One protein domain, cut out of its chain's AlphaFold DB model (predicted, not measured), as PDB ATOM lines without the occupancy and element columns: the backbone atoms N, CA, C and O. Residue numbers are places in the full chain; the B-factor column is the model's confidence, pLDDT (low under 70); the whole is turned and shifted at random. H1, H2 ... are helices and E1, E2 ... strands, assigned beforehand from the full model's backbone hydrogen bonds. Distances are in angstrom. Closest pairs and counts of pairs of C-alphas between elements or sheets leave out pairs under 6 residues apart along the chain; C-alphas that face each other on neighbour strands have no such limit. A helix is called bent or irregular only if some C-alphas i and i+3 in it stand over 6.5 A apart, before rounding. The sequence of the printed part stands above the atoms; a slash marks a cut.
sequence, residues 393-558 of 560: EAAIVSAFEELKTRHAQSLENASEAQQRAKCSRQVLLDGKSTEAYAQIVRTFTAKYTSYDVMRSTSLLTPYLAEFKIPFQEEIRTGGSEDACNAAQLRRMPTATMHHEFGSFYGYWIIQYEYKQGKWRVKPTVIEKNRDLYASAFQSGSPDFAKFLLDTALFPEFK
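AT A GLANCE: This is residues 393 to 558 of the 560 residues of an uncharacterized protein of Candidatus Vecturithrix granuli (UniProt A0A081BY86). A long, strongly twisted and bent sheet of seven strands has one long helix, H1, lying over one of its faces and running much of the length of the domain. The small helix H2 packs on the same face at one end, over E2 and E4, while H3 follows E6 at the sheet's border and only grazes it. The printed part has 166 residues with three named helices and seven named strands, in the order H1, E1, E2, E3, E4, H2, E5, E6, H3, E7, and the class is mixed, helices and strands. The sheet is antiparallel and branched at E4. The whole is compact, with a radius of gyration of the C-alphas of 17.3 A and spans of 52 by 35 by 27 A.

IN THESE COORDINATES: E4, residues 463 to 478, is the longest strand at 44.4 A, from C-alpha 463 at (-2.756, 48.437, 42.464) to C-alpha 478 at (-46.762, 51.071, 37.585), and bends by 60 degrees at residue 472. E2 is residues 435 to 444, 25.7 A, E3 450 to 455, E5 506 to 515, 29.2 A, and E6 518 to 529, 30.3 A. E1, 424 to 427, and E7, 545 to 548, are short. H1, residues 393 to 420, begins at C-alpha 393 at (2.332, 51.588, 49.983) and measures 41.1 A. H2 is residues 481 to 486 and H3 530 to 539.

HOW THE PARTS SIT: E2 and E3 lie on one side of E4, beside residues 470 to 478 and 463 to 468, and E5 on the other side. N 441 and O 474 of E2 and E4 are 2.8 A apart, N 454 and O 464 of the hairpin E3 and E4 2.8 A, and N 467 and O 510 of E4 and E5 2.8 A. E5 and E6 form a hairpin, with N 509 and O 526 at 2.8 A. E7 is an edge strand beside E6, with N 525 and O 547 at 2.8 A. E1 is an edge strand in a hairpin with E2, with N 426 and O 436 at 2.9 A. H1 is on the sheet; its closest C-alphas to E2 are those of Glu 412 and Phe 444, 5.1 A. H1 has a kink of 34 degrees near residue 413. H2 has a height over the sheet of 7.4 A; its closest C-alphas to E4 are those of Gly 478 and Cys 484, 4.0 A. H1 and H2 are apart. Every O i to N i+4 pair is within hydrogen-bond range in H2, 21 of 24 in H1 and 5 of 6 in H3.

THE WHOLE: The C-alphas farthest apart, of Glu 393 and Ala 483, are 53.1 A apart. The printed part has no cut. The link from H2 to E5, residues 487 to 505, is long. Mean pLDDT of the printed part is 87.4; residues 429 to 431, 495 to 496, 498 and 531 to 542 are under 70.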
ATOM      1  N   GLU A 393       3.561  52.391  49.958       87.75
ATOM      2  CA  GLU A 393       2.332  51.588  49.983       87.75
ATOM      3  C   GLU A 393       1.358  52.078  51.038       87.75
ATOM      4  O   GLU A 393       0.161  52.164  50.776       87.75
ATOM      5  N   ALA A 394       1.877  52.465  52.204       89.88
ATOM      6  CA  ALA A 394       1.068  53.076  53.248       89.88
ATOM      7  C   ALA A 394       0.400  54.369  52.746       89.88
ATOM      8  O   ALA A 394      -0.784  54.582  52.996       89.88
ATOM      9  N   ALA A 395       1.123  55.190  51.974       91.38
ATOM     10  CA  ALA A 395       0.565  56.392  51.354       91.38
ATOM     11  C   ALA A 395      -0.526  56.069  50.314       91.38
ATOM     12  O   ALA A 395      -1.564  56.725  50.292       91.38
ATOM     13  N   ILE A 396      -0.329  55.034  49.487       92.56
ATOM     14  CA  ILE A 396      -1.316  54.591  48.485       92.56
ATOM     15  C   ILE A 396      -2.607  54.104  49.154       92.56
ATOM     16  O   ILE A 396      -3.702  54.471  48.718       92.56
ATOM     17  N   VAL A 397      -2.483  53.300  50.215       92.19
ATOM     18  CA  VAL A 397      -3.628  52.793  50.986       92.19
ATOM     19  C   VAL A 397      -4.339  53.935  51.710       92.19
ATOM     20  O   VAL A 397      -5.559  54.028  51.637       92.19
ATOM     21  N   SER A 398      -3.601  54.854  52.334       93.19
ATOM     22  CA  SER A 398      -4.186  56.019  53.007       93.19
ATOM     23  C   SER A 398      -4.963  56.923  52.039       93.19
ATOM     24  O   SER A 398      -6.096  57.298  52.334       93.19
ATOM     25  N   ALA A 399      -4.417  57.190  50.846       93.06
ATOM     26  CA  ALA A 399      -5.119  57.949  49.809       93.06
ATOM     27  C   ALA A 399      -6.410  57.250  49.343       93.06
ATOM     28  O   ALA A 399      -7.403  57.907  49.026       93.06
ATOM     29  N   PHE A 400      -6.422  55.913  49.318       94.69
ATOM     30  CA  PHE A 400      -7.629  55.150  49.006       94.69
ATOM     31  C   PHE A 400      -8.689  55.263  50.107       94.69
ATOM     32  O   PHE A 400      -9.877  55.361  49.808       94.69
ATOM     33  N   GLU A 401      -8.290  55.254  51.381       93.56
ATOM     34  CA  GLU A 401      -9.229  55.352  52.503       93.56
ATOM     35  C   GLU A 401      -9.979  56.686  52.533       93.56
ATOM     36  O   GLU A 401     -11.181  56.705  52.824       93.56
ATOM     37  N   GLU A 402      -9.306  57.781  52.179       92.88
ATOM     38  CA  GLU A 402      -9.941  59.092  52.033       92.88
ATOM     39  C   GLU A 402     -10.984  59.076  50.904       92.88
ATOM     40  O   GLU A 402     -12.152  59.411  51.127       92.88
ATOM     41  N   LEU A 403     -10.593  58.596  49.716       92.81
ATOM     42  CA  LEU A 403     -11.478  58.483  48.552       92.81
ATOM     43  C   LEU A 403     -12.699  57.605  48.855       92.81
ATOM     44  O   LEU A 403     -13.837  57.977  48.567       92.81
ATOM     45  N   LYS A 404     -12.473  56.455  49.497       93.44
ATOM     46  CA  LYS A 404     -13.521  55.534  49.946       93.44
ATOM     47  C   LYS A 404     -14.529  56.243  50.845       93.44
ATOM     48  O   LYS A 404     -15.729  56.066  50.667       93.44
ATOM     49  N   THR A 405     -14.051  57.024  51.811       92.62
ATOM     50  CA  THR A 405     -14.914  57.730  52.768       92.62
ATOM     51  C   THR A 405     -15.772  58.776  52.061       92.62
ATOM     52  O   THR A 405     -16.983  58.816  52.280       92.62
ATOM     53  N   ARG A 406     -15.178  59.547  51.141       93.00
ATOM     54  CA  ARG A 406     -15.891  60.521  50.301       93.00
ATOM     55  C   ARG A 406     -16.982  59.853  49.457       93.00
ATOM     56  O   ARG A 406     -18.135  60.278  49.466       93.00
ATOM     57  N   HIS A 407     -16.645  58.757  48.780       93.81
ATOM     58  CA  HIS A 407     -17.591  58.011  47.948       93.81
ATOM     59  C   HIS A 407     -18.698  57.339  48.768       93.81
ATOM     60  O   HIS A 407     -19.849  57.328  48.339       93.81
ATOM     61  N   ALA A 408     -18.387  56.817  49.957       93.44
ATOM     62  CA  ALA A 408     -19.387  56.249  50.857       93.44
ATOM     63  C   ALA A 408     -20.430  57.299  51.274       93.44
ATOM     64  O   ALA A 408     -21.625  57.034  51.182       93.44
ATOM     65  N   GLN A 409     -19.983  58.500  51.651       91.88
ATOM     66  CA  GLN A 409     -20.868  59.616  52.005       91.88
ATOM     67  C   GLN A 409     -21.716  60.075  50.813       91.88
ATOM     68  O   GLN A 409     -22.918  60.296  50.954       91.88
ATOM     69  N   SER A 410     -21.119  60.166  49.619       92.69
ATOM     70  CA  SER A 410     -21.849  60.484  48.386       92.69
ATOM     71  C   SER A 410     -22.984  59.488  48.122       92.69
ATOM     72  O   SER A 410     -24.111  59.888  47.834       92.69
ATOM     73  N   LEU A 411     -22.713  58.189  48.291       93.56
ATOM     74  CA  LEU A 411     -23.707  57.129  48.115       93.56
ATOM     75  C   LEU A 411     -24.819  57.171  49.173       93.56
ATOM     76  O   LEU A 411     -25.978  56.953  48.828       93.56
ATOM     77  N   GLU A 412     -24.507  57.468  50.437       90.88
ATOM     78  CA  GLU A 412     -25.529  57.629  51.487       90.88
ATOM     79  C   GLU A 412     -26.493  58.783  51.164       90.88
ATOM     80  O   GLU A 412     -27.717  58.628  51.260       90.88
ATOM     81  N   ASN A 413     -25.951  59.898  50.671       91.56
ATOM     82  CA  ASN A 413     -26.726  61.085  50.302       91.56
ATOM     83  C   ASN A 413     -27.503  60.921  48.984       91.56
ATOM     84  O   ASN A 413     -28.478  61.631  48.737       91.56
ATOM     85  N   ALA A 414     -27.112  59.970  48.131       92.25
ATOM     86  CA  ALA A 414     -27.744  59.757  46.831       92.25
ATOM     87  C   ALA A 414     -29.186  59.231  46.926       92.25
ATOM     88  O   ALA A 414     -29.939  59.338  45.955       92.25
ATOM     89  N   SER A 415     -29.592  58.681  48.073       91.88
ATOM     90  CA  SER A 415     -30.952  58.170  48.279       91.88
ATOM     91  C   SER A 415     -32.022  59.247  48.039       91.88
ATOM     92  O   SER A 415     -33.020  58.977  47.371       91.88
ATOM     93  N   GLU A 416     -31.785  60.491  48.464       91.19
ATOM     94  CA  GLU A 416     -32.709  61.605  48.226       91.19
ATOM     95  C   GLU A 416     -32.828  61.962  46.739       91.19
ATOM     96  O   GLU A 416     -33.928  62.190  46.229       91.19
ATOM     97  N   ALA A 417     -31.699  61.997  46.023       90.88
ATOM     98  CA  ALA A 417     -31.680  62.271  44.589       90.88
ATOM     99  C   ALA A 417     -32.424  61.173  43.815       90.88
ATOM    100  O   ALA A 417     -33.233  61.468  42.935       90.88
ATOM    101  N   GLN A 418     -32.221  59.911  44.205       92.06
ATOM    102  CA  GLN A 418     -32.928  58.772  43.632       92.06
ATOM    103  C   GLN A 418     -34.426  58.823  43.912       92.06
ATOM    104  O   GLN A 418     -35.195  58.507  43.014       92.06
ATOM    105  N   GLN A 419     -34.865  59.257  45.099       93.44
ATOM    106  CA  GLN A 419     -36.289  59.428  45.422       93.44
ATOM    107  C   GLN A 419     -36.956  60.544  44.604       93.44
ATOM    108  O   GLN A 419     -38.137  60.434  44.267       93.44
ATOM    109  N   ARG A 420     -36.212  61.600  44.254       92.25
ATOM    110  CA  ARG A 420     -36.703  62.700  43.402       92.25
ATOM    111  C   ARG A 420     -36.711  62.358  41.912       92.25
ATOM    112  O   ARG A 420     -37.374  63.056  41.145       92.25
ATOM    113  N   ALA A 421     -35.989  61.318  41.495       91.00
ATOM    114  CA  ALA A 421     -35.998  60.868  40.111       91.00
ATOM    115  C   ALA A 421     -37.408  60.416  39.693       91.00
ATOM    116  O   ALA A 421     -38.156  59.831  40.477       91.00
ATOM    117  N   LYS A 422     -37.784  60.697  38.445       92.88
ATOM    118  CA  LYS A 422     -39.055  60.222  37.886       92.88
ATOM    119  C   LYS A 422     -38.992  58.719  37.631       92.88
ATOM    120  O   LYS A 422     -37.921  58.172  37.363       92.88
ATOM    121  N   CYS A 423     -40.147  58.059  37.666       94.88
ATOM    122  CA  CYS A 423     -40.245  56.694  37.168       94.88
ATOM    123  C   CYS A 423     -39.802  56.617  35.701       94.88
ATOM    124  O   CYS A 423     -40.161  57.460  34.884       94.88
ATOM    125  N   SER A 424     -39.045  55.579  35.362       92.81
ATOM    126  CA  SER A 424     -38.586  55.318  33.995       92.81
ATOM    127  C   SER A 424     -39.020  53.925  33.560       92.81
ATOM    128  O   SER A 424     -39.293  53.060  34.394       92.81
ATOM    129  N   ARG A 425     -39.134  53.704  32.250       93.00
ATOM    130  CA  ARG A 425     -39.453  52.381  31.710       93.00
ATOM    131  C   ARG A 425     -38.245  51.467  31.907       93.00
ATOM    132  O   ARG A 425     -37.172  51.746  31.381       93.00
ATOM    133  N   GLN A 426     -38.420  50.399  32.676       88.31
ATOM    134  CA  GLN A 426     -37.368  49.448  33.021       88.31
ATOM    135  C   GLN A 426     -37.878  48.014  32.868       88.31
ATOM    136  O   GLN A 426     -39.062  47.726  33.060       88.31
ATOM    137  N   VAL A 427     -36.968  47.104  32.531       81.56
ATOM    138  CA  VAL A 427     -37.227  45.663  32.583       81.56
ATOM    139  C   VAL A 427     -37.023  45.221  34.026       81.56
ATOM    140  O   VAL A 427     -35.912  45.307  34.550       81.56
ATOM    141  N   LEU A 428     -38.091  44.771  34.683       78.25
ATOM    142  CA  LEU A 428     -38.010  44.287  36.055       78.25
ATOM    143  C   LEU A 428     -37.274  42.948  36.105       78.25
ATOM    144  O   LEU A 428     -37.502  42.053  35.292       78.25
ATOM    145  N   LEU A 429     -36.420  42.789  37.113       69.38
ATOM    146  CA  LEU A 429     -35.702  41.545  37.383       69.38
ATOM    147  C   LEU A 429     -36.550  40.582  38.233       69.38
ATOM    148  O   LEU A 429     -36.088  40.012  39.215       69.38
ATOM    149  N   ASP A 430     -37.817  40.409  37.859       69.25
ATOM    150  CA  ASP A 430     -38.816  39.578  38.548       69.25
ATOM    151  C   ASP A 430     -38.821  38.106  38.080       69.25
ATOM    152  O   ASP A 430     -39.726  37.338  38.410       69.25
ATOM    153  N   GLY A 431     -37.835  37.716  37.267       66.88
ATOM    154  CA  GLY A 431     -37.756  36.408  36.610       66.88
ATOM    155  C   GLY A 431     -38.669  36.250  35.387       66.88
ATOM    156  O   GLY A 431     -38.556  35.250  34.682       66.88
ATOM    157  N   LYS A 432     -39.549  37.221  35.106       74.69
ATOM    158  CA  LYS A 432     -40.404  37.263  33.907       74.69
ATOM    159  C   LYS A 432     -39.977  38.337  32.910       74.69
ATOM    160  O   LYS A 432     -40.523  38.376  31.811       74.69
ATOM    161  N   SER A 433     -39.020  39.187  33.289       73.75
ATOM    162  CA  SER A 433     -38.554  40.312  32.476       73.75
ATOM    163  C   SER A 433     -39.704  41.248  32.103       73.75
ATOM    164  O   SER A 433     -39.787  41.733  30.976       73.75
ATOM    165  N   THR A 434     -40.620  41.483  33.047       81.50
ATOM    166  CA  THR A 434     -41.783  42.338  32.808       81.50
ATOM    167  C   THR A 434     -41.323  43.778  32.577       81.50
ATOM    168  O   THR A 434     -40.701  44.386  33.451       81.50
ATOM    169  N   GLU A 435     -41.644  44.348  31.416       87.62
ATOM    170  CA  GLU A 435     -41.469  45.781  31.184       87.62
ATOM    171  C   GLU A 435     -42.525  46.570  31.958       87.62
ATOM    172  O   GLU A 435     -43.728  46.393  31.758       87.62
ATOM    173  N   ALA A 436     -42.078  47.464  32.836       92.94
ATOM    174  CA  ALA A 436     -42.949  48.350  33.596       92.94
ATOM    175  C   ALA A 436     -42.287  49.717  33.792       92.94
ATOM    176  O   ALA A 436     -41.073  49.869  33.646       92.94
ATOM    177  N   TYR A 437     -43.076  50.724  34.161       95.50
ATOM    178  CA  TYR A 437     -42.497  51.935  34.731       95.50
ATOM    179  C   TYR A 437     -42.093  51.627  36.163       95.50
ATOM    180  O   TYR A 437     -42.916  51.156  36.950       95.50
ATOM    181  N   ALA A 438     -40.831  51.873  36.488       94.81
ATOM    182  CA  ALA A 438     -40.276  51.600  37.797       94.81
ATOM    183  C   ALA A 438     -39.388  52.749  38.268       94.81
ATOM    184  O   ALA A 438     -38.759  53.462  37.480       94.81
ATOM    185  N   GLN A 439     -39.329  52.899  39.584       95.06
ATOM    186  CA  GLN A 439     -38.308  53.680  40.256       95.06
ATOM    187  C   GLN A 439     -37.692  52.815  41.344       95.06
ATOM    188  O   GLN A 439     -38.398  52.303  42.216       95.06
ATOM    189  N   ILE A 440     -36.373  52.672  41.261       92.44
ATOM    190  CA  ILE A 440     -35.562  51.900  42.193       92.44
ATOM    191  C   ILE A 440     -34.763  52.893  43.029       92.44
ATOM    192  O   ILE A 440     -33.972  53.666  42.491       92.44
ATOM    193  N   VAL A 441     -34.980  52.861  44.339       95.00
ATOM    194  CA  VAL A 441     -34.260  53.668  45.322       95.00
ATOM    195  C   VAL A 441     -33.380  52.735  46.144       95.00
ATOM    196  O   VAL A 441     -33.861  51.817  46.806       95.00
ATOM    197  N   ARG A 442     -32.072  52.971  46.096       94.69
ATOM    198  CA  ARG A 442     -31.052  52.253  46.853       94.69
ATOM    199  C   ARG A 442     -30.572  53.122  48.003       94.69
ATOM    200  O   ARG A 442     -29.971  54.177  47.797       94.69
ATOM    201  N   THR A 443     -30.793  52.638  49.215       95.69
ATOM    202  CA  THR A 443     -30.306  53.267  50.443       95.69
ATOM    203  C   THR A 443     -29.037  52.556  50.884       95.69
ATOM    204  O   THR A 443     -29.085  51.435  51.398       95.69
ATOM    205  N   PHE A 444     -27.894  53.195  50.645       95.31
ATOM    206  CA  PHE A 444     -26.576  52.671  50.995       95.31
ATOM    207  C   PHE A 444     -26.272  52.846  52.484       95.31
ATOM    208  O   PHE A 444     -26.881  53.663  53.172       95.31
ATOM    209  N   THR A 445     -25.343  52.048  53.011       93.50
ATOM    210  CA  THR A 445     -24.906  52.161  54.409       93.50
ATOM    211  C   THR A 445     -23.387  52.040  54.513       93.50
ATOM    212  O   THR A 445     -22.829  50.959  54.326       93.50
ATOM    213  N   ALA A 446     -22.712  53.127  54.894       90.88
ATOM    214  CA  ALA A 446     -21.261  53.185  55.062       90.88
ATOM    215  C   ALA A 446     -20.764  52.358  56.261       90.88
ATOM    216  O   ALA A 446     -19.623  51.890  56.270       90.88
ATOM    217  N   LYS A 447     -21.638  52.114  57.251       87.12
ATOM    218  CA  LYS A 447     -21.324  51.383  58.493       87.12
ATOM    219  C   LYS A 447     -20.810  49.956  58.269       87.12
ATOM    220  O   LYS A 447     -20.022  49.469  59.073       87.12
ATOM    221  N   TYR A 448     -21.268  49.284  57.215       84.00
ATOM    222  CA  TYR A 448     -20.962  47.872  56.945       84.00
ATOM    223  C   TYR A 448     -20.173  47.703  55.646       84.00
ATOM    224  O   TYR A 448     -20.398  46.764  54.886       84.00
ATOM    225  N   THR A 449     -19.276  48.642  55.363       89.44
ATOM    226  CA  THR A 449     -18.433  48.583  54.172       89.44
ATOM    227  C   THR A 449     -17.220  47.683  54.386       89.44
ATOM    228  O   THR A 449     -16.682  47.582  55.488       89.44
ATOM    229  N   SER A 450     -16.769  47.028  53.318       90.56
ATOM    230  CA  SER A 450     -15.477  46.337  53.292       90.56
ATOM    231  C   SER A 450     -14.681  46.782  52.074       90.56
ATOM    232  O   SER A 450     -15.249  47.243  51.080       90.56
ATOM    233  N   TYR A 451     -13.360  46.693  52.169       90.75
ATOM    234  CA  TYR A 451     -12.482  47.014  51.058       90.75
ATOM    235  C   TYR A 451     -11.295  46.066  51.001       90.75
ATOM    236  O   TYR A 451     -10.875  45.530  52.024       90.75
ATOM    237  N   ASP A 452     -10.778  45.882  49.796       91.88
ATOM    238  CA  ASP A 452      -9.572  45.108  49.537       91.88
ATOM    239  C   ASP A 452      -8.682  45.893  48.572       91.88
ATOM    240  O   ASP A 452      -9.174  46.403  47.564       91.88
ATOM    241  N   VAL A 453      -7.396  46.025  48.899       93.31
ATOM    242  CA  VAL A 453      -6.386  46.661  48.047       93.31
ATOM    243  C   VAL A 453      -5.402  45.581  47.633       93.31
ATOM    244  O   VAL A 453      -4.602  45.096  48.431       93.31
ATOM    245  N   MET A 454      -5.446  45.218  46.360       93.56
ATOM    246  CA  MET A 454      -4.656  44.143  45.785       93.56
ATOM    247  C   MET A 454      -3.525  44.717  44.937       93.56
ATOM    248  O   MET A 454      -3.728  45.630  44.132       93.56
ATOM    249  N   ARG A 455      -2.329  44.135  45.059       91.44
ATOM    250  CA  ARG A 455      -1.275  44.347  44.061       91.44
ATOM    251  C   ARG A 455      -1.653  43.610  42.783       91.44
ATOM    252  O   ARG A 455      -2.007  42.434  42.823       91.44
ATOM    253  N   SER A 456      -1.555  44.291  41.653       91.12
ATOM    254  CA  SER A 456      -1.769  43.697  40.338       91.12
ATOM    255  C   SER A 456      -0.428  43.465  39.651       91.12
ATOM    256  O   SER A 456       0.540  44.193  39.863       91.12
ATOM    257  N   THR A 457      -0.359  42.425  38.824       89.75
ATOM    258  CA  THR A 457       0.831  42.090  38.027       89.75
ATOM    259  C   THR A 457       1.048  43.053  36.859       89.75
ATOM    260  O   THR A 457       2.094  43.027  36.214       89.75
ATOM    261  N   SER A 458       0.070  43.913  36.577       89.31
ATOM    262  CA  SER A 458       0.147  44.918  35.524       89.31
ATOM    263  C   SER A 458       1.060  46.074  35.927       89.31
ATOM    264  O   SER A 458       0.799  46.781  36.899       89.31
ATOM    265  N   LEU A 459       2.081  46.339  35.109       86.12
ATOM    266  CA  LEU A 459       2.957  47.507  35.264       86.12
ATOM    267  C   LEU A 459       2.203  48.838  35.109       86.12
ATOM    268  O   LEU A 459       2.615  49.851  35.666       86.12
ATOM    269  N   LEU A 460       1.098  48.844  34.355       88.75
ATOM    270  CA  LEU A 460       0.284  50.040  34.112       88.75
ATOM    271  C   LEU A 460      -0.691  50.330  35.258       88.75
ATOM    272  O   LEU A 460      -1.087  51.477  35.454       88.75
ATOM    273  N   THR A 461      -1.094  49.294  35.989       89.88
ATOM    274  CA  THR A 461      -2.045  49.360  37.106       89.88
ATOM    275  C   THR A 461      -1.487  48.554  38.264       89.88
ATOM    276  O   THR A 461      -1.950  47.437  38.481       89.88
ATOM    277  N   PRO A 462      -0.476  49.068  38.979       89.88
ATOM    278  CA  PRO A 462       0.210  48.301  40.015       89.88
ATOM    279  C   PRO A 462      -0.701  47.940  41.196       89.88
ATOM    280  O   PRO A 462      -0.453  46.948  41.879       89.88
ATOM    281  N   TYR A 463      -1.779  48.703  41.413       94.38
ATOM    282  CA  TYR A 463      -2.756  48.437  42.464       94.38
ATOM    283  C   TYR A 463      -4.184  48.493  41.925       94.38
ATOM    284  O   TYR A 463      -4.531  49.332  41.086       94.38
ATOM    285  N   LEU A 464      -5.009  47.589  42.437       96.06
ATOM    286  CA  LEU A 464      -6.452  47.550  42.258       96.06
ATOM    287  C   LEU A 464      -7.096  47.625  43.635       96.06
ATOM    288  O   LEU A 464      -6.567  47.057  44.587       96.06
ATOM    289  N   ALA A 465      -8.239  48.289  43.739       96.19
ATOM    290  CA  ALA A 465      -9.025  48.251  44.961       96.19
ATOM    291  C   ALA A 465     -10.484  47.919  44.668       96.19
ATOM    292  O   ALA A 465     -11.041  48.341  43.653       96.19
ATOM    293  N   GLU A 466     -11.104  47.164  45.563       96.06
ATOM    294  CA  GLU A 466     -12.532  46.878  45.534       96.06
ATOM    295  C   GLU A 466     -13.184  47.466  46.777       96.06
ATOM    296  O   GLU A 466     -12.781  47.171  47.898       96.06
ATOM    297  N   PHE A 467     -14.208  48.288  46.579       95.81
ATOM    298  CA  PHE A 467     -15.033  48.835  47.644       95.81
ATOM    299  C   PHE A 467     -16.404  48.177  47.604       95.81
ATOM    300  O   PHE A 467     -17.147  48.337  46.634       95.81
ATOM    301  N   LYS A 468     -16.733  47.429  48.657       95.56
ATOM    302  CA  LYS A 468     -18.011  46.737  48.802       95.56
ATOM    303  C   LYS A 468     -18.904  47.527  49.752       95.56
ATOM    304  O   LYS A 468     -18.559  47.695  50.926       95.56
ATOM    305  N   ILE A 469     -20.054  47.976  49.258       94.94
ATOM    306  CA  ILE A 469     -21.024  48.758  50.028       94.94
ATOM    307  C   ILE A 469     -22.416  48.119  49.968       94.94
ATOM    308  O   ILE A 469     -22.970  47.952  48.879       94.94
ATOM    309  N   PRO A 470     -22.994  47.728  51.116       94.50
ATOM    310  CA  PRO A 470     -24.326  47.150  51.147       94.50
ATOM    311  C   PRO A 470     -25.413  48.214  50.985       94.50
ATOM    312  O   PRO A 470     -25.234  49.376  51.363       94.50
ATOM    313  N   PHE A 471     -26.561  47.793  50.455       94.38
ATOM    314  CA  PHE A 471     -27.726  48.654  50.289       94.38
ATOM    315  C   PHE A 471     -29.043  47.935  50.597       94.38
ATOM    316  O   PHE A 471     -29.168  46.707  50.529       94.38
ATOM    317  N   GLN A 472     -30.040  48.732  50.966       94.19
ATOM    318  CA  GLN A 472     -31.447  48.344  50.984       94.19
ATOM    319  C   GLN A 472     -32.113  48.864  49.716       94.19
ATOM    320  O   GLN A 472     -31.793  49.964  49.270       94.19
ATOM    321  N   GLU A 473     -33.027  48.084  49.152       93.12
ATOM    322  CA  GLU A 473     -33.760  48.468  47.950       93.12
ATOM    323  C   GLU A 473     -35.224  48.748  48.277       93.12
ATOM    324  O   GLU A 473     -35.902  47.961  48.948       93.12
ATOM    325  N   GLU A 474     -35.707  49.876  47.779       94.75
ATOM    326  CA  GLU A 474     -37.115  50.219  47.737       94.75
ATOM    327  C   GLU A 474     -37.524  50.410  46.282       94.75
ATOM    328  O   GLU A 474     -36.858  51.109  45.517       94.75
ATOM    329  N   ILE A 475     -38.631  49.788  45.898       93.88
ATOM    330  CA  ILE A 475     -39.144  49.852  44.538       93.88
ATOM    331  C   ILE A 475     -40.591  50.320  44.545       93.88
ATOM    332  O   ILE A 475     -41.392  49.968  45.418       93.88
ATOM    333  N   ARG A 476     -40.941  51.101  43.532       95.31
ATOM    334  CA  ARG A 476     -42.328  51.302  43.121       95.31
ATOM    335  C   ARG A 476     -42.455  51.048  41.633       95.31
ATOM    336  O   ARG A 476     -41.540  51.352  40.870       95.31
ATOM    337  N   THR A 477     -43.580  50.466  41.242       95.31
ATOM    338  CA  THR A 477     -43.857  50.070  39.862       95.31
ATOM    339  C   THR A 477     -45.265  50.487  39.455       95.31
ATOM    340  O   THR A 477     -46.160  50.612  40.294       95.31
ATOM    341  N   GLY A 478     -45.470  50.715  38.160       96.06
ATOM    342  CA  GLY A 478     -46.762  51.071  37.585       96.06
ATOM    343  C   GLY A 478     -46.840  50.751  36.093       96.06
ATOM    344  O   GLY A 478     -45.823  50.615  35.414       96.06
ATOM    345  N   GLY A 479     -48.066  50.632  35.573       95.44
ATOM    346  CA  GLY A 479     -48.308  50.434  34.135       95.44
ATOM    347  C   GLY A 479     -48.060  51.690  33.288       95.44
ATOM    348  O   GLY A 479     -47.914  51.595  32.074       95.44
ATOM    349  N   SER A 480     -47.988  52.860  33.924       96.44
ATOM    350  CA  SER A 480     -47.650  54.152  33.323       96.44
ATOM    351  C   SER A 480     -46.735  54.948  34.257       96.44
ATOM    352  O   SER A 480     -46.632  54.629  35.446       96.44
ATOM    353  N   GLU A 481     -46.090  55.995  33.732       96.75
ATOM    354  CA  GLU A 481     -45.241  56.898  34.520       96.75
ATOM    355  C   GLU A 481     -46.022  57.524  35.688       96.75
ATOM    356  O   GLU A 481     -45.574  57.452  36.831       96.75
ATOM    357  N   ASP A 482     -47.230  58.037  35.436       97.12
ATOM    358  CA  ASP A 482     -48.091  58.633  36.468       97.12
ATOM    359  C   ASP A 482     -48.521  57.619  37.532       97.12
ATOM    360  O   ASP A 482     -48.475  57.912  38.727       97.12
ATOM    361  N   ALA A 483     -48.895  56.402  37.117       97.38
ATOM    362  CA  ALA A 483     -49.273  55.342  38.048       97.38
ATOM    363  C   ALA A 483     -48.093  54.930  38.937       97.38
ATOM    364  O   ALA A 483     -48.274  54.686  40.128       97.38
ATOM    365  N   CYS A 484     -46.882  54.887  38.375       97.38
ATOM    366  CA  CYS A 484     -45.666  54.618  39.129       97.38
ATOM    367  C   CYS A 484     -45.320  55.774  40.082       97.38
ATOM    368  O   CYS A 484     -45.039  55.534  41.254       97.38
ATOM    369  N   ASN A 485     -45.413  57.030  39.634       96.00
ATOM    370  CA  ASN A 485     -45.144  58.206  40.467       96.00
ATOM    371  C   ASN A 485     -46.155  58.362  41.619       96.00
ATOM    372  O   ASN A 485     -45.793  58.867  42.684       96.00
ATOM    373  N   ALA A 486     -47.400  57.916  41.427       96.81
ATOM    374  CA  ALA A 486     -48.431  57.870  42.463       96.81
ATOM    375  C   ALA A 486     -48.298  56.660  43.407       96.81
ATOM    376  O   ALA A 486     -48.865  56.665  44.502       96.81
ATOM    377  N   ALA A 487     -47.565  55.618  43.005       97.25
ATOM    378  CA  ALA A 487     -47.352  54.439  43.829       97.25
ATOM    379  C   ALA A 487     -46.409  54.736  45.008       97.25
ATOM    380  O   ALA A 487     -45.465  55.530  44.920       97.25
ATOM    381  N   GLN A 488     -46.660  54.059  46.130       97.25
ATOM    382  CA  GLN A 488     -45.812  54.132  47.315       97.25
ATOM    383  C   GLN A 488     -44.557  53.271  47.124       97.25
ATOM    384  O   GLN A 488     -44.657  52.132  46.666       97.25
ATOM    385  N   LEU A 489     -43.396  53.797  47.524       96.25
ATOM    386  CA  LEU A 489     -42.160  53.019  47.627       96.25
ATOM    387  C   LEU A 489     -42.354  51.865  48.612       96.25
ATOM    388  O   LEU A 489     -42.807  52.057  49.743       96.25
ATOM    389  N   ARG A 490     -42.034  50.651  48.167       95.56
ATOM    390  CA  ARG A 490     -42.080  49.446  48.990       95.56
ATOM    391  C   ARG A 490     -40.681  48.894  49.139       95.56
ATOM    392  O   ARG A 490     -40.002  48.625  48.152       95.56
ATOM    393  N   ARG A 491     -40.278  48.678  50.387       92.88
ATOM    394  CA  ARG A 491     -39.027  47.999  50.697       92.88
ATOM    395  C   ARG A 491     -39.096  46.545  50.249       92.88
ATOM    396  O   ARG A 491     -40.033  45.831  50.610       92.88
ATOM    397  N   MET A 492     -38.093  46.122  49.489       87.50
ATOM    398  CA  MET A 492     -37.991  44.745  49.032       87.50
ATOM    399  C   MET A 492     -37.670  43.820  50.216       87.50
ATOM    400  O   MET A 492     -36.828  44.160  51.057       87.50
ATOM    401  N   PRO A 493     -38.362  42.672  50.340       84.06
ATOM    402  CA  PRO A 493     -38.092  41.724  51.410       84.06
ATOM    403  C   PRO A 493     -36.692  41.132  51.234       84.06
ATOM    404  O   PRO A 493     -36.302  40.770  50.132       84.06
ATOM    405  N   THR A 494     -35.940  40.996  52.325       80.88
ATOM    406  CA  THR A 494     -34.625  40.348  52.295       80.88
ATOM    407  C   THR A 494     -34.768  38.906  52.767       80.88
ATOM    408  O   THR A 494     -34.946  38.634  53.952       80.88
ATOM    409  N   ALA A 495     -34.754  37.958  51.826       66.38
ATOM    410  CA  ALA A 495     -35.109  36.566  52.110       66.38
ATOM    411  C   ALA A 495     -34.103  35.835  53.027       66.38
ATOM    412  O   ALA A 495     -34.465  34.868  53.694       66.38
ATOM    413  N   THR A 496     -32.837  36.273  53.078       69.19
ATOM    414  CA  THR A 496     -31.758  35.593  53.822       69.19
ATOM    415  C   THR A 496     -30.762  36.580  54.447       69.19
ATOM    416  O   THR A 496     -30.502  37.643  53.893       69.19
ATOM    417  N   MET A 497     -30.155  36.255  55.600       73.25
ATOM    418  CA  MET A 497     -29.047  37.044  56.185       73.25
ATOM    419  C   MET A 497     -27.708  36.723  55.499       73.25
ATOM    420  O   MET A 497     -27.448  35.574  55.156       73.25
ATOM    421  N   HIS A 498     -26.864  37.724  55.228       68.06
ATOM    422  CA  HIS A 498     -25.495  37.573  54.704       68.06
ATOM    423  C   HIS A 498     -24.550  37.369  55.869       68.06
ATOM    424  O   HIS A 498     -24.702  38.036  56.892       68.06
ATOM    425  N   HIS A 499     -23.551  36.508  55.707       72.12
ATOM    426  CA  HIS A 499     -22.544  36.299  56.744       72.12
ATOM    427  C   HIS A 499     -21.709  37.566  56.984       72.12
ATOM    428  O   HIS A 499     -21.450  37.890  58.136       72.12
ATOM    429  N   GLU A 500     -21.354  38.315  55.931       72.56
ATOM    430  CA  GLU A 500     -20.603  39.584  56.068       72.56
ATOM    431  C   GLU A 500     -21.486  40.820  56.300       72.56
ATOM    432  O   GLU A 500     -21.072  41.736  57.002       72.56
ATOM    433  N   PHE A 501     -22.696  40.869  55.730       76.56
ATOM    434  CA  PHE A 501     -23.485  42.108  55.669       76.56
ATOM    435  C   PHE A 501     -24.834  42.010  56.411       76.56
ATOM    436  O   PHE A 501     -25.470  43.019  56.663       76.56
ATOM    437  N   GLY A 502     -25.300  40.838  56.849       82.94
ATOM    438  CA  GLY A 502     -26.596  40.719  57.530       82.94
ATOM    439  C   GLY A 502     -27.796  40.878  56.587       82.94
ATOM    440  O   GLY A 502     -27.834  40.275  55.520       82.94
ATOM    441  N   SER A 503     -28.825  41.632  56.978       83.75
ATOM    442  CA  SER A 503     -30.140  41.671  56.305       83.75
ATOM    443  C   SER A 503     -30.257  42.683  55.151       83.75
ATOM    444  O   SER A 503     -31.349  43.201  54.895       83.75
ATOM    445  N   PHE A 504     -29.159  42.996  54.460       86.06
ATOM    446  CA  PHE A 504     -29.196  43.831  53.250       86.06
ATOM    447  C   PHE A 504     -29.697  43.067  52.031       86.06
ATOM    448  O   PHE A 504     -29.515  41.849  51.925       86.06
ATOM    449  N   TYR A 505     -30.329  43.821  51.132       86.81
ATOM    450  CA  TYR A 505     -30.876  43.316  49.879       86.81
ATOM    451  C   TYR A 505     -29.754  42.878  48.935       86.81
ATOM    452  O   TYR A 505     -29.755  41.760  48.422       86.81
ATOM    453  N   GLY A 506     -28.724  43.715  48.815       90.44
ATOM    454  CA  GLY A 506     -27.533  43.425  48.033       90.44
ATOM    455  C   GLY A 506     -26.350  44.283  48.457       90.44
ATOM    456  O   GLY A 506     -26.388  44.984  49.473       90.44
ATOM    457  N   TYR A 507     -25.286  44.213  47.669       92.56
ATOM    458  CA  TYR A 507     -24.151  45.120  47.782       92.56
ATOM    459  C   TYR A 507     -23.599  45.487  46.408       92.56
ATOM    460  O   TYR A 507     -23.696  44.726  45.442       92.56
ATOM    461  N   TRP A 508     -23.024  46.680  46.332       94.38
ATOM    462  CA  TRP A 508     -22.267  47.157  45.186       94.38
ATOM    463  C   TRP A 508     -20.787  46.896  45.404       94.38
ATOM    464  O   TRP A 508     -20.277  47.118  46.498       94.38
ATOM    465  N   ILE A 509     -20.106  46.445  44.354       95.44
ATOM    466  CA  ILE A 509     -18.652  46.383  44.271       95.44
ATOM    467  C   ILE A 509     -18.214  47.454  43.280       95.44
ATOM    468  O   ILE A 509     -18.475  47.362  42.077       95.44
ATOM    469  N   ILE A 510     -17.544  48.470  43.805       95.56
ATOM    470  CA  ILE A 510     -16.960  49.552  43.029       95.56
ATOM    471  C   ILE A 510     -15.467  49.269  42.917       95.56
ATOM    472  O   ILE A 510     -14.778  49.114  43.923       95.56
ATOM    473  N   GLN A 511     -14.977  49.172  41.686       96.12
ATOM    474  CA  GLN A 511     -13.579  48.864  41.412       96.12
ATOM    475  C   GLN A 511     -12.792  50.138  41.117       96.12
ATOM    476  O   GLN A 511     -13.259  51.005  40.378       96.12
ATOM    477  N   TYR A 512     -11.573  50.208  41.639       96.12
ATOM    478  CA  TYR A 512     -10.640  51.308  41.443       96.12
ATOM    479  C   TYR A 512      -9.321  50.787  40.886       96.12
ATOM    480  O   TYR A 512      -8.887  49.677  41.196       96.12
ATOM    481  N   GLU A 513      -8.672  51.611  40.077       96.12
ATOM    482  CA  GLU A 513      -7.360  51.354  39.506       96.12
ATOM    483  C   GLU A 513      -6.408  52.471  39.916       96.12
ATOM    484  O   GLU A 513      -6.709  53.649  39.723       96.12
ATOM    485  N   TYR A 514      -5.242  52.117  40.449       95.62
ATOM    486  CA  TYR A 514      -4.198  53.098  40.714       95.62
ATOM    487  C   TYR A 514      -3.362  53.307  39.450       95.62
ATOM    488  O   TYR A 514      -2.660  52.395  39.006       95.62
ATOM    489  N   LYS A 515      -3.444  54.498  38.849       94.12
ATOM    490  CA  LYS A 515      -2.732  54.884  37.622       94.12
ATOM    491  C   LYS A 515      -2.094  56.257  37.807       94.12
ATOM    492  O   LYS A 515      -2.743  57.185  38.274       94.12
ATOM    493  N   GLN A 516      -0.832  56.406  37.394       93.12
ATOM    494  CA  GLN A 516      -0.131  57.704  37.380       93.12
ATOM    495  C   GLN A 516      -0.150  58.437  38.739       93.12
ATOM    496  O   GLN A 516      -0.290  59.655  38.798       93.12
ATOM    497  N   GLY A 517      -0.040  57.693  39.843       92.75
ATOM    498  CA  GLY A 517      -0.040  58.273  41.186       92.75
ATOM    499  C   GLY A 517      -1.427  58.596  41.758       92.75
ATOM    500  O   GLY A 517      -1.502  59.133  42.860       92.75
ATOM    501  N   LYS A 518      -2.517  58.279  41.046       94.62
ATOM    502  CA  LYS A 518      -3.896  58.575  41.460       94.62
ATOM    503  C   LYS A 518      -4.799  57.350  41.370       94.62
ATOM    504  O   LYS A 518      -4.621  56.488  40.510       94.62
ATOM    505  N   TRP A 519      -5.790  57.294  42.252       95.25
ATOM    506  CA  TRP A 519      -6.873  56.319  42.180       95.25
ATOM    507  C   TRP A 519      -7.921  56.780  41.174       95.25
ATOM    508  O   TRP A 519      -8.392  57.906  41.258       95.25
ATOM    509  N   ARG A 520      -8.304  55.899  40.249       94.56
ATOM    510  CA  ARG A 520      -9.384  56.130  39.287       94.56
ATOM    511  C   ARG A 520     -10.476  55.102  39.482       94.56
ATOM    512  O   ARG A 520     -10.191  53.908  39.546       94.56
ATOM    513  N   VAL A 521     -11.725  55.545  39.546       95.19
ATOM    514  CA  VAL A 521     -12.868  54.634  39.624       95.19
ATOM    515  C   VAL A 521     -13.198  54.061  38.246       95.19
ATOM    516  O   VAL A 521     -13.182  54.772  37.238       95.19
ATOM    517  N   LYS A 522     -13.492  52.761  38.172       94.31
ATOM    518  CA  LYS A 522     -14.023  52.162  36.945       94.31
ATOM    519  C   LYS A 522     -15.448  52.667  36.704       94.31
ATOM    520  O   LYS A 522     -16.220  52.773  37.651       94.31
ATOM    521  N   PRO A 523     -15.852  52.883  35.440       90.62
ATOM    522  CA  PRO A 523     -17.186  53.389  35.114       90.62
ATOM    523  C   PRO A 523     -18.302  52.369  35.370       90.62
ATOM    524  O   PRO A 523     -19.471  52.689  35.197       90.62
ATOM    525  N   THR A 524     -17.962  51.131  35.731       90.88
ATOM    526  CA  THR A 524     -18.926  50.057  35.964       90.88
ATOM    527  C   THR A 524     -18.970  49.661  37.431       90.88
ATOM    528  O   THR A 524     -17.924  49.386  38.022       90.88
ATOM    529  N   VAL A 525     -20.177  49.512  37.964       92.62
ATOM    530  CA  VAL A 525     -20.443  48.888  39.261       92.62
ATOM    531  C   VAL A 525     -20.909  47.461  39.051       92.62
ATOM    532  O   VAL A 525     -21.682  47.176  38.135       92.62
ATOM    533  N   ILE A 526     -20.442  46.560  39.907       91.69
ATOM    534  CA  ILE A 526     -20.960  45.199  39.982       91.69
ATOM    535  C   ILE A 526     -21.962  45.163  41.132       91.69
ATOM    536  O   ILE A 526     -21.584  45.303  42.292       91.69
ATOM    537  N   GLU A 527     -23.233  44.976  40.824       90.31
ATOM    538  CA  GLU A 527     -24.270  44.754  41.822       90.31
ATOM    539  C   GLU A 527     -24.459  43.255  42.025       90.31
ATOM    540  O   GLU A 527     -24.736  42.515  41.077       90.31
ATOM    541  N   LYS A 528     -24.329  42.806  43.270       88.00
ATOM    542  CA  LYS A 528     -24.683  41.445  43.669       88.00
ATOM    543  C   LYS A 528     -25.977  41.492  44.465       88.00
ATOM    544  O   LYS A 528     -26.004  41.974  45.600       88.00
ATOM    545  N   ASN A 529     -27.040  40.993  43.845       79.88
ATOM    546  CA  ASN A 529     -28.369  40.885  44.431       79.88
ATOM    547  C   ASN A 529     -28.625  39.427  44.836       79.88
ATOM    548  O   ASN A 529     -28.277  38.478  44.135       79.88
ATOM    549  N   ARG A 530     -29.200  39.245  46.018       70.12
ATOM    550  CA  ARG A 530     -29.317  37.947  46.685       70.12
ATOM    551  C   ARG A 530     -30.547  37.178  46.219       70.12
ATOM    552  O   ARG A 530     -30.495  35.954  46.132       70.12
ATOM    553  N   ASP A 531     -31.601  37.888  45.836       66.31
ATOM    554  CA  ASP A 531     -32.782  37.279  45.221       66.31
ATOM    555  C   ASP A 531     -32.484  36.887  43.766       66.31
ATOM    556  O   ASP A 531     -32.925  35.835  43.286       66.31
ATOM    557  N   LEU A 532     -31.622  37.666  43.097       61.16
ATOM    558  CA  LEU A 532     -31.010  37.239  41.839       61.16
ATOM    559  C   LEU A 532     -30.160  35.990  42.035       61.16
ATOM    560  O   LEU A 532     -30.252  35.106  41.209       61.16
ATOM    561  N   TYR A 533     -29.398  35.850  43.122       59.00
ATOM    562  CA  TYR A 533     -28.591  34.647  43.366       59.00
ATOM    563  C   TYR A 533     -29.444  33.366  43.408       59.00
ATOM    564  O   TYR A 533     -29.103  32.361  42.784       59.00
ATOM    565  N   ALA A 534     -30.582  33.397  44.108       61.22
ATOM    566  CA  ALA A 534     -31.468  32.237  44.219       61.22
ATOM    567  C   ALA A 534     -32.118  31.850  42.876       61.22
ATOM    568  O   ALA A 534     -32.251  30.664  42.574       61.22
ATOM    569  N   SER A 535     -32.496  32.839  42.060       58.91
ATOM    570  CA  SER A 535     -33.087  32.623  40.730       58.91
ATOM    571  C   SER A 535     -32.039  32.326  39.646       58.91
ATOM    572  O   SER A 535     -32.275  31.510  38.753       58.91
ATOM    573  N   ALA A 536     -30.847  32.907  39.757       55.75
ATOM    574  CA  ALA A 536     -29.666  32.649  38.936       55.75
ATOM    575  C   ALA A 536     -29.228  31.189  39.034       55.75
ATOM    576  O   ALA A 536     -28.992  30.555  38.011       55.75
ATOM    577  N   PHE A 537     -29.219  30.616  40.242       52.84
ATOM    578  CA  PHE A 537     -28.921  29.193  40.435       52.84
ATOM    579  C   PHE A 537     -29.889  28.267  39.693       52.84
ATOM    580  O   PHE A 537     -29.493  27.188  39.265       52.84
ATOM    581  N   GLN A 538     -31.148  28.679  39.529       58.41
ATOM    582  CA  GLN A 538     -32.154  27.882  38.825       58.41
ATOM    583  C   GLN A 538     -32.101  28.069  37.305       58.41
ATOM    584  O   GLN A 538     -32.463  27.157  36.569       58.41
ATOM    585  N   SER A 539     -31.666  29.239  36.835       53.62
ATOM    586  CA  SER A 539     -31.707  29.631  35.419       53.62
ATOM    587  C   SER A 539     -30.344  29.638  34.718       53.62
ATOM    588  O   SER A 539     -30.286  29.841  33.510       53.62
ATOM    589  N   GLY A 540     -29.242  29.460  35.455       48.66
ATOM    590  CA  GLY A 540     -27.881  29.636  34.938       48.66
ATOM    591  C   GLY A 540     -27.506  31.097  34.642       48.66
ATOM    592  O   GLY A 540     -26.466  31.351  34.042       48.66
ATOM    593  N   SER A 541     -28.336  32.071  35.038       52.59
ATOM    594  CA  SER A 541     -28.034  33.502  34.894       52.59
ATOM    595  C   SER A 541     -26.857  33.903  35.801       52.59
ATOM    596  O   SER A 541     -26.689  33.307  36.863       52.59
ATOM    597  N   PRO A 542     -26.028  34.904  35.444       57.50
ATOM    598  CA  PRO A 542     -25.005  35.419  36.353       57.50
ATOM    599  C   PRO A 542     -25.616  35.913  37.673       57.50
ATOM    600  O   PRO A 542     -26.686  36.521  37.693       57.50
ATOM    601  N   ASP A 543     -24.901  35.682  38.777       70.19
ATOM    602  CA  ASP A 543     -25.268  36.090  40.141       70.19
ATOM    603  C   ASP A 543     -25.012  37.581  40.428       70.19
ATOM    604  O   ASP A 543     -25.166  38.064  41.553       70.19
ATOM    605  N   PHE A 544     -24.575  38.311  39.406       80.50
ATOM    606  CA  PHE A 544     -24.273  39.726  39.462       80.50
ATOM    607  C   PHE A 544     -24.761  40.423  38.196       80.50
ATOM    608  O   PHE A 544     -24.715  39.871  37.096       80.50
ATOM    609  N   ALA A 545     -25.147  41.681  38.351       80.88
ATOM    610  CA  ALA A 545     -25.397  42.588  37.247       80.88
ATOM    611  C   ALA A 545     -24.278  43.632  37.190       80.88
ATOM    612  O   ALA A 545     -23.745  44.057  38.216       80.88
ATOM    613  N   LYS A 546     -23.878  44.023  35.978       86.44
ATOM    614  CA  LYS A 546     -22.918  45.111  35.762       86.44
ATOM    615  C   LYS A 546     -23.663  46.317  35.225       86.44
ATOM    616  O   LYS A 546     -24.288  46.222  34.173       86.44
ATOM    617  N   PHE A 547     -23.554  47.435  35.927       85.50
ATOM    618  CA  PHE A 547     -24.203  48.688  35.566       85.50
ATOM    619  C   PHE A 547     -23.160  49.756  35.287       85.50
ATOM    620  O   PHE A 547     -22.113  49.781  35.934       85.50
ATOM    621  N   LEU A 548     -23.443  50.643  34.336       88.94
ATOM    622  CA  LEU A 548     -22.696  51.890  34.222       88.94
ATOM    623  C   LEU A 548     -23.072  52.782  35.405       88.94
ATOM    624  O   LEU A 548     -24.249  52.927  35.730       88.94
ATOM    625  N   LEU A 549     -22.064  53.338  36.066       88.25
ATOM    626  CA  LEU A 549     -22.261  54.247  37.176       88.25
ATOM    627  C   LEU A 549     -22.794  55.574  36.633       88.25
ATOM    628  O   LEU A 549     -22.129  56.251  35.847       88.25
ATOM    629  N   ASP A 550     -24.007  55.935  37.046       87.62
ATOM    630  CA  ASP A 550     -24.637  57.177  36.620       87.62
ATOM    631  C   ASP A 550     -24.005  58.372  37.340       87.62
ATOM    632  O   ASP A 550     -24.356  58.727  38.464       87.62
ATOM    633  N   THR A 551     -23.056  59.016  36.670       87.81
ATOM    634  CA  THR A 551     -22.373  60.197  37.207       87.81
ATOM    635  C   THR A 551     -23.277  61.424  37.378       87.81
ATOM    636  O   THR A 551     -22.850  62.398  37.999       87.81
ATOM    637  N   ALA A 552     -24.506  61.419  36.847       86.31
ATOM    638  CA  ALA A 552     -25.491  62.454  37.152       86.31
ATOM    639  C   ALA A 552     -26.078  62.264  38.559       86.31
ATOM    640  O   ALA A 552     -26.287  63.243  39.270       86.31
ATOM    641  N   LEU A 553     -26.287  61.010  38.978       83.19
ATOM    642  CA  LEU A 553     -26.721  60.661  40.335       83.19
ATOM    643  C   LEU A 553     -25.562  60.656  41.337       83.19
ATOM    644  O   LEU A 553     -25.769  60.923  42.519       83.19
ATOM    645  N   PHE A 554     -24.350  60.366  40.865       87.19
ATOM    646  CA  PHE A 554     -23.157  60.219  41.692       87.19
ATOM    647  C   PHE A 554     -22.007  61.090  41.148       87.19
ATOM    648  O   PHE A 554     -21.058  60.573  40.553       87.19
ATOM    649  N   PRO A 555     -22.077  62.424  41.310       86.44
ATOM    650  CA  PRO A 555     -21.129  63.353  40.691       86.44
ATOM    651  C   PRO A 555     -19.689  63.180  41.187       86.44
ATOM    652  O   PRO A 555     -18.767  63.381  40.404       86.44
ATOM    653  N   GLU A 556     -19.495  62.732  42.429       87.75
ATOM    654  CA  GLU A 556     -18.170  62.455  43.015       87.75
ATOM    655  C   GLU A 556     -17.396  61.359  42.265       87.75
ATOM    656  O   GLU A 556     -16.182  61.257  42.373       87.75
ATOM    657  N   PHE A 557     -18.086  60.546  41.462       86.88
ATOM    658  CA  PHE A 557     -17.470  59.498  40.653       86.88
ATOM    659  C   PHE A 557     -17.107  59.962  39.236       86.88
ATOM    660  O   PHE A 557     -16.641  59.151  38.428       86.88
ATOM    661  N   LYS A 558     -17.331  61.240  38.892       86.44
ATOM    662  CA  LYS A 558     -16.830  61.811  37.636       86.44
ATOM    663  C   LYS A 558     -15.306  61.819  37.686       86.44
ATOM    664  O   LYS A 558     -14.727  62.662  38.349       86.44
TER     665      LYS A 558